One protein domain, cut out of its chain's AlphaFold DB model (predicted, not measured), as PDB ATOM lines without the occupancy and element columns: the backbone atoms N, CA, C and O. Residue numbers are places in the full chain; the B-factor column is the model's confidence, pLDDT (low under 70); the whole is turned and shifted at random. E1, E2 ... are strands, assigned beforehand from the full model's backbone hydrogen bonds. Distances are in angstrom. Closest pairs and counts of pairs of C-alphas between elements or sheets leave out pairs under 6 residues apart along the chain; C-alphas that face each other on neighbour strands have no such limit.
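This is residues 55 to 106 of the 106 residues of an uncharacterized protein of Niabella ginsenosidivorans (UniProt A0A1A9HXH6). Two small antiparallel sheets sit at opposite ends of a long, flat shape: E1, E4 and E5 in that order at one end, the hairpin of E2 and E3 at the other. Residues 58 to 62 and 75 to 84 join them, and residues 97 to 106 make a tail beyond E5. The 52 printed residues have five named strands, E1 to E5, and no named helix: all strand, with under half of the residues in named elements. It is only just extended, close to loose, with radius of gyration of the C-alphas 15.2 A and spans of 48 by 30 by 15 A.

E1, residues 55 to 57, is an edge strand, antiparallel at 175 degrees to the inner strand E4, residues 85 to 89; N 56 and O 86 are within hydrogen-bond range at 2.8 A. E2, residues 63 to 67, and E3, residues 70 to 74, form a hairpin, antiparallel at 142 degrees, with N 65 and O 72 within range at 2.9 A. E4 and edge strand E5, residues 92 to 96, form another at 152 degrees, with N 87 and O 94 at 2.9 A. E2 is apart from E4.

E1 begins at C-alpha 55 (-24.107, 23.873, 37.874) and is 7.0 A long; E2 is 11.7 A, E3 12.1 A, E4 11.9 A and E5 12.5 A, ending at C-alpha 96 (-29.215, 15.969, 35.618).

The C-alphas farthest apart, of Gly 69 and Asn 90, are 48.8 A apart. The printed part has no cut and no long link, and no printed residue is under 70 in pLDDT.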
ATOM      1  N   ALA A  55     -24.214  25.324  37.858       98.00
ATOM      2  CA  ALA A  55     -24.107  23.873  37.874       98.00
ATOM      3  C   ALA A  55     -23.166  23.425  38.995       98.00
ATOM      4  O   ALA A  55     -22.072  23.970  39.157       98.00
ATOM      5  N   ASN A  56     -23.574  22.408  39.747       97.50
ATOM      6  CA  ASN A  56     -22.787  21.819  40.818       97.50
ATOM      7  C   ASN A  56     -22.864  20.294  40.771       97.50
ATOM      8  O   ASN A  56     -23.940  19.723  40.606       97.50
ATOM      9  N   ARG A  57     -21.725  19.624  40.957       96.00
ATOM     10  CA  ARG A  57     -21.679  18.163  41.062       96.00
ATOM     11  C   ARG A  57     -22.195  17.732  42.429       96.00
ATOM     12  O   ARG A  57     -21.724  18.220  43.456       96.00
ATOM     13  N   ILE A  58     -23.066  16.735  42.455       94.44
ATOM     14  CA  ILE A  58     -23.459  16.050  43.681       94.44
ATOM     15  C   ILE A  58     -22.572  14.817  43.856       94.44
ATOM     16  O   ILE A  58     -22.468  13.966  42.978       94.44
ATOM     17  N   ASN A  59     -21.923  14.708  45.014       88.62
ATOM     18  CA  ASN A  59     -21.195  13.503  45.391       88.62
ATOM     19  C   ASN A  59     -22.023  12.696  46.399       88.62
ATOM     20  O   ASN A  59     -22.353  13.177  47.484       88.62
ATOM     21  N   THR A  60     -22.356  11.460  46.036       87.25
ATOM     22  CA  THR A  60     -23.116  10.527  46.880       87.25
ATOM     23  C   THR A  60     -22.211   9.568  47.664       87.25
ATOM     24  O   THR A  60     -22.699   8.751  48.448       87.25
ATOM     25  N   THR A  61     -20.889   9.661  47.482       86.75
ATOM     26  CA  THR A  61     -19.916   8.752  48.101       86.75
ATOM     27  C   THR A  61     -19.804   9.002  49.604       86.75
ATOM     28  O   THR A  61     -19.835  10.139  50.076       86.75
ATOM     29  N   GLY A  62     -19.628   7.925  50.373       88.50
ATOM     30  CA  GLY A  62     -19.220   8.024  51.773       88.50
ATOM     31  C   GLY A  62     -17.820   8.626  51.929       88.50
ATOM     32  O   GLY A  62     -17.070   8.778  50.967       88.50
ATOM     33  N   GLN A  63     -17.445   8.946  53.163       91.31
ATOM     34  CA  GLN A  63     -16.102   9.433  53.473       91.31
ATOM     35  C   GLN A  63     -15.283   8.332  54.137       91.31
ATOM     36  O   GLN A  63     -15.714   7.735  55.126       91.31
ATOM     37  N   MET A  64     -14.083   8.086  53.616       92.94
ATOM     38  CA  MET A  64     -13.106   7.235  54.284       92.94
ATOM     39  C   MET A  64     -12.441   8.038  55.405       92.94
ATOM     40  O   MET A  64     -11.895   9.113  55.162       92.94
ATOM     41  N   ARG A  65     -12.503   7.538  56.641       93.06
ATOM     42  CA  ARG A  65     -11.956   8.205  57.829       93.06
ATOM     43  C   ARG A  65     -11.116   7.232  58.645       93.06
ATOM     44  O   ARG A  65     -11.437   6.050  58.719       93.06
ATOM     45  N   LYS A  66     -10.062   7.731  59.290       95.69
ATOM     46  CA  LYS A  66      -9.286   6.949  60.257       95.69
ATOM     47  C   LYS A  66      -9.950   7.065  61.628       95.69
ATOM     48  O   LYS A  66      -9.956   8.144  62.209       95.69
ATOM     49  N   ILE A  67     -10.515   5.971  62.127       93.50
ATOM     50  CA  ILE A  67     -11.162   5.891  63.443       93.50
ATOM     51  C   ILE A  67     -10.412   4.830  64.246       93.50
ATOM     52  O   ILE A  67     -10.301   3.687  63.806       93.50
ATOM     53  N   ASN A  68      -9.857   5.218  65.397       94.06
ATOM     54  CA  ASN A  68      -9.079   4.339  66.283       94.06
ATOM     55  C   ASN A  68      -7.964   3.572  65.550       94.06
ATOM     56  O   ASN A  68      -7.817   2.363  65.688       94.06
ATOM     57  N   GLY A  69      -7.208   4.266  64.696       94.06
ATOM     58  CA  GLY A  69      -6.112   3.657  63.937       94.06
ATOM     59  C   GLY A  69      -6.528   2.915  62.660       94.06
ATOM     60  O   GLY A  69      -5.670   2.682  61.813       94.06
ATOM     61  N   LYS A  70      -7.820   2.618  62.464       93.81
ATOM     62  CA  LYS A  70      -8.344   1.846  61.327       93.81
ATOM     63  C   LYS A  70      -9.034   2.737  60.293       93.81
ATOM     64  O   LYS A  70      -9.757   3.664  60.651       93.81
ATOM     65  N   MET A  71      -8.839   2.440  59.008       96.06
ATOM     66  CA  MET A  71      -9.588   3.088  57.926       96.06
ATOM     67  C   MET A  71     -11.009   2.520  57.871       96.06
ATOM     68  O   MET A  71     -11.201   1.327  57.642       96.06
ATOM     69  N   THR A  72     -11.999   3.382  58.086       94.25
ATOM     70  CA  THR A  72     -13.420   3.040  58.165       94.25
ATOM     71  C   THR A  72     -14.213   3.928  57.212       94.25
ATOM     72  O   THR A  72     -14.032   5.146  57.175       94.25
ATOM     73  N   TRP A  73     -15.121   3.326  56.445       93.31
ATOM     74  CA  TRP A  73     -16.056   4.062  55.597       93.31
ATOM     75  C   TRP A  73     -17.243   4.554  56.418       93.31
ATOM     76  O   TRP A  73     -17.991   3.765  56.988       93.31
ATOM     77  N   THR A  74     -17.429   5.869  56.461       91.88
ATOM     78  CA  THR A  74     -18.625   6.495  57.028       91.88
ATOM     79  C   THR A  74     -19.614   6.766  55.902       91.88
ATOM     80  O   THR A  74     -19.263   7.407  54.907       91.88
ATOM     81  N   LYS A  75     -20.847   6.266  56.041       89.00
ATOM     82  CA  LYS A  75     -21.910   6.466  55.048       89.00
ATOM     83  C   LYS A  75     -22.214   7.960  54.894       89.00
ATOM     84  O   LYS A  75     -22.336   8.670  55.889       89.00
ATOM     85  N   GLY A  76     -22.329   8.423  53.651       85.81
ATOM     86  CA  GLY A  76     -22.773   9.784  53.351       85.81
ATOM     87  C   GLY A  76     -24.248   9.991  53.708       85.81
ATOM     88  O   GLY A  76     -25.020   9.034  53.786       85.81
ATOM     89  N   SER A  77     -24.644  11.245  53.912       89.44
ATOM     90  CA  SER A  77     -26.045  11.625  54.149       89.44
ATOM     91  C   SER A  77     -26.878  11.678  52.866       89.44
ATOM     92  O   SER A  77     -28.106  11.676  52.932       89.44
ATOM     93  N   THR A  78     -26.234  11.715  51.697       89.38
ATOM     94  CA  THR A  78     -26.916  11.809  50.405       89.38
ATOM     95  C   THR A  78     -27.743  10.555  50.120       89.38
ATOM     96  O   THR A  78     -27.304   9.423  50.344       89.38
ATOM     97  N   ARG A  79     -28.961  10.748  49.604       89.56
ATOM     98  CA  ARG A  79     -29.857   9.644  49.248       89.56
ATOM     99  C   ARG A  79     -29.310   8.907  48.021       89.56
ATOM    100  O   ARG A  79     -28.853   9.514  47.059       89.56
ATOM    101  N   LYS A  80     -29.377   7.573  48.033       86.75
ATOM    102  CA  LYS A  80     -29.062   6.772  46.841       86.75
ATOM    103  C   LYS A  80     -30.041   7.138  45.718       86.75
ATOM    104  O   LYS A  80     -31.240   7.219  45.975       86.75
ATOM    105  N   GLY A  81     -29.528   7.340  44.506       87.38
ATOM    106  CA  GLY A  81     -30.322   7.787  43.355       87.38
ATOM    107  C   GLY A  81     -30.496   9.306  43.263       87.38
ATOM    108  O   GLY A  81     -31.327   9.776  42.497       87.38
ATOM    109  N   THR A  82     -29.754  10.091  44.053       92.88
ATOM    110  CA  THR A  82     -29.614  11.524  43.775       92.88
ATOM    111  C   THR A  82     -28.816  11.727  42.487       92.88
ATOM    112  O   THR A  82     -27.799  11.065  42.308       92.88
ATOM    113  N   ALA A  83     -29.288  12.655  41.649       94.88
ATOM    114  CA  ALA A  83     -28.684  13.025  40.371       94.88
ATOM    115  C   ALA A  83     -27.205  13.432  40.488       94.88
ATOM    116  O   ALA A  83     -26.782  13.909  41.539       94.88
ATOM    117  N   ASP A  84     -26.447  13.325  39.397       95.50
ATOM    118  CA  ASP A  84     -25.028  13.709  39.346       95.50
ATOM    119  C   ASP A  84     -24.788  15.225  39.407       95.50
ATOM    120  O   ASP A  84     -23.768  15.668  39.946       95.50
ATOM    121  N   ILE A  85     -25.688  16.031  38.831       98.06
ATOM    122  CA  ILE A  85     -25.557  17.494  38.743       98.06
ATOM    123  C   ILE A  85     -26.849  18.176  39.209       98.06
ATOM    124  O   ILE A  85     -27.956  17.807  38.810       98.06
ATOM    125  N   ASP A  86     -26.683  19.213  40.024       97.94
ATOM    126  CA  ASP A  86     -27.694  20.218  40.342       97.94
ATOM    127  C   ASP A  86     -27.439  21.486  39.531       97.94
ATOM    128  O   ASP A  86     -26.333  22.025  39.594       97.94
ATOM    129  N   ALA A  87     -28.423  21.967  38.781       98.56
ATOM    130  CA  ALA A  87     -28.264  23.132  37.924       98.56
ATOM    131  C   ALA A  87     -29.448  24.098  38.018       98.56
ATOM    132  O   ALA A  87     -30.576  23.708  38.319       98.56
ATOM    133  N   ILE A  88     -29.187  25.366  37.703       98.62
ATOM    134  CA  ILE A  88     -30.223  26.372  37.454       98.62
ATOM    135  C   ILE A  88     -29.992  26.910  36.047       98.62
ATOM    136  O   ILE A  88     -28.996  27.590  35.797       98.62
ATOM    137  N   ILE A  89     -30.913  26.595  35.139       98.25
ATOM    138  CA  ILE A  89     -30.849  26.947  33.719       98.25
ATOM    139  C   ILE A  89     -31.976  27.935  33.443       98.25
ATOM    140  O   ILE A  89     -33.146  27.593  33.606       98.25
ATOM    141  N   ASN A  90     -31.639  29.172  33.068       97.19
ATOM    142  CA  ASN A  90     -32.616  30.245  32.819       97.19
ATOM    143  C   ASN A  90     -33.645  30.410  33.956       97.19
ATOM    144  O   ASN A  90     -34.847  30.504  33.723       97.19
ATOM    145  N   GLY A  91     -33.177  30.367  35.207       97.50
ATOM    146  CA  GLY A  91     -34.031  30.468  36.399       97.50
ATOM    147  C   GLY A  91     -34.802  29.192  36.759       97.50
ATOM    148  O   GLY A  91     -35.476  29.168  37.785       97.50
ATOM    149  N   THR A  92     -34.682  28.120  35.972       98.31
ATOM    150  CA  THR A  92     -35.369  26.847  36.225       98.31
ATOM    151  C   THR A  92     -34.428  25.851  36.906       98.31
ATOM    152  O   THR A  92     -33.352  25.576  36.365       98.31
ATOM    153  N   PRO A  93     -34.795  25.283  38.071       98.12
ATOM    154  CA  PRO A  93     -34.006  24.240  38.714       98.12
ATOM    155  C   PRO A  93     -34.110  22.925  37.930       98.12
ATOM    156  O   PRO A  93     -35.205  22.438  37.651       98.12
ATOM    157  N   VAL A  94     -32.963  22.333  37.603       97.94
ATOM    158  CA  VAL A  94     -32.859  21.078  36.848       97.94
ATOM    159  C   VAL A  94     -31.884  20.140  37.556       97.94
ATOM    160  O   VAL A  94     -30.772  20.527  37.912       97.94
ATOM    161  N   LYS A  95     -32.288  18.880  37.738       97.00
ATOM    162  CA  LYS A  95     -31.408  17.793  38.186       97.00
ATOM    163  C   LYS A  95     -31.024  16.949  36.976       97.00
ATOM    164  O   LYS A  95     -31.906  16.537  36.227       97.00
ATOM    165  N   ILE A  96     -29.733  16.692  36.786       97.12
ATOM    166  CA  ILE A  96     -29.215  15.969  35.618       97.12
ATOM    167  C   ILE A  96     -28.496  14.706  36.094       97.12
ATOM    168  O   ILE A  96     -27.517  14.785  36.834       97.12
ATOM    169  N   GLU A  97     -28.982  13.551  35.647       96.00
ATOM    170  CA  GLU A  97     -28.313  12.253  35.779       96.00
ATOM    171  C   GLU A  97     -27.530  11.973  34.491       96.00
ATOM    172  O   GLU A  97     -28.076  12.060  33.388       96.00
ATOM    173  N   VAL A  98     -26.250  11.634  34.613       95.31
ATOM    174  CA  VAL A  98     -25.344  11.395  33.492       95.31
ATOM    175  C   VAL A  98     -25.199   9.894  33.268       95.31
ATOM    176  O   VAL A  98     -24.734   9.150  34.127       95.31
ATOM    177  N   LYS A  99     -25.542   9.447  32.060       94.50
ATOM    178  CA  LYS A  99     -25.338   8.071  31.592       94.50
ATOM    179  C   LYS A  99     -24.466   8.079  30.347       94.50
ATOM    180  O   LYS A  99     -24.533   9.003  29.539       94.50
ATOM    181  N   ILE A 100     -23.635   7.053  30.191       94.81
ATOM    182  CA  ILE A 100     -22.707   6.932  29.063       94.81
ATOM    183  C   ILE A 100     -22.716   5.515  28.483       94.81
ATOM    184  O   ILE A 100     -22.719   4.517  29.205       94.81
ATOM    185  N   GLY A 101     -22.667   5.422  27.154       92.25
ATOM    186  CA  GLY A 101     -22.565   4.150  26.444       92.25
ATOM    187  C   GLY A 101     -23.789   3.266  26.676       92.25
ATOM    188  O   GLY A 101     -24.895   3.618  26.281       92.25
ATOM    189  N   ARG A 102     -23.578   2.094  27.285       92.44
ATOM    190  CA  ARG A 102     -24.646   1.120  27.575       92.44
ATOM    191  C   ARG A 102     -25.333   1.349  28.926       92.44
ATOM    192  O   ARG A 102     -26.243   0.594  29.258       92.44
ATOM    193  N   ASP A 103     -24.879   2.333  29.703       90.81
ATOM    194  CA  ASP A 103     -25.473   2.656  31.000       90.81
ATOM    195  C   ASP A 103     -26.912   3.173  30.833       90.81
ATOM    196  O   ASP A 103     -27.231   3.874  29.869       90.81
ATOM    197  N   ARG A 104     -27.794   2.802  31.762       87.31
ATOM    198  CA  ARG A 104     -29.226   3.118  31.727       87.31
ATOM    199  C   ARG A 104     -29.683   3.652  33.074       87.31
ATOM    200  O   ARG A 104     -29.104   3.345  34.112       87.31
ATOM    201  N   MET A 105     -30.738   4.460  33.044       83.62
ATOM    202  CA  MET A 105     -31.408   4.889  34.267       83.62
ATOM    203  C   MET A 105     -31.974   3.656  34.981       83.62
ATOM    204  O   MET A 105     -32.688   2.865  34.360       83.62
ATOM    205  N   SER A 106     -31.580   3.476  36.242       71.88
ATOM    206  CA  SER A 106     -32.073   2.423  37.137       71.88
ATOM    207  C   SER A 106     -33.365   2.823  37.823       71.88
ATOM    208  O   SER A 106     -33.429   4.016  38.202       71.88
TER     209      SER A 106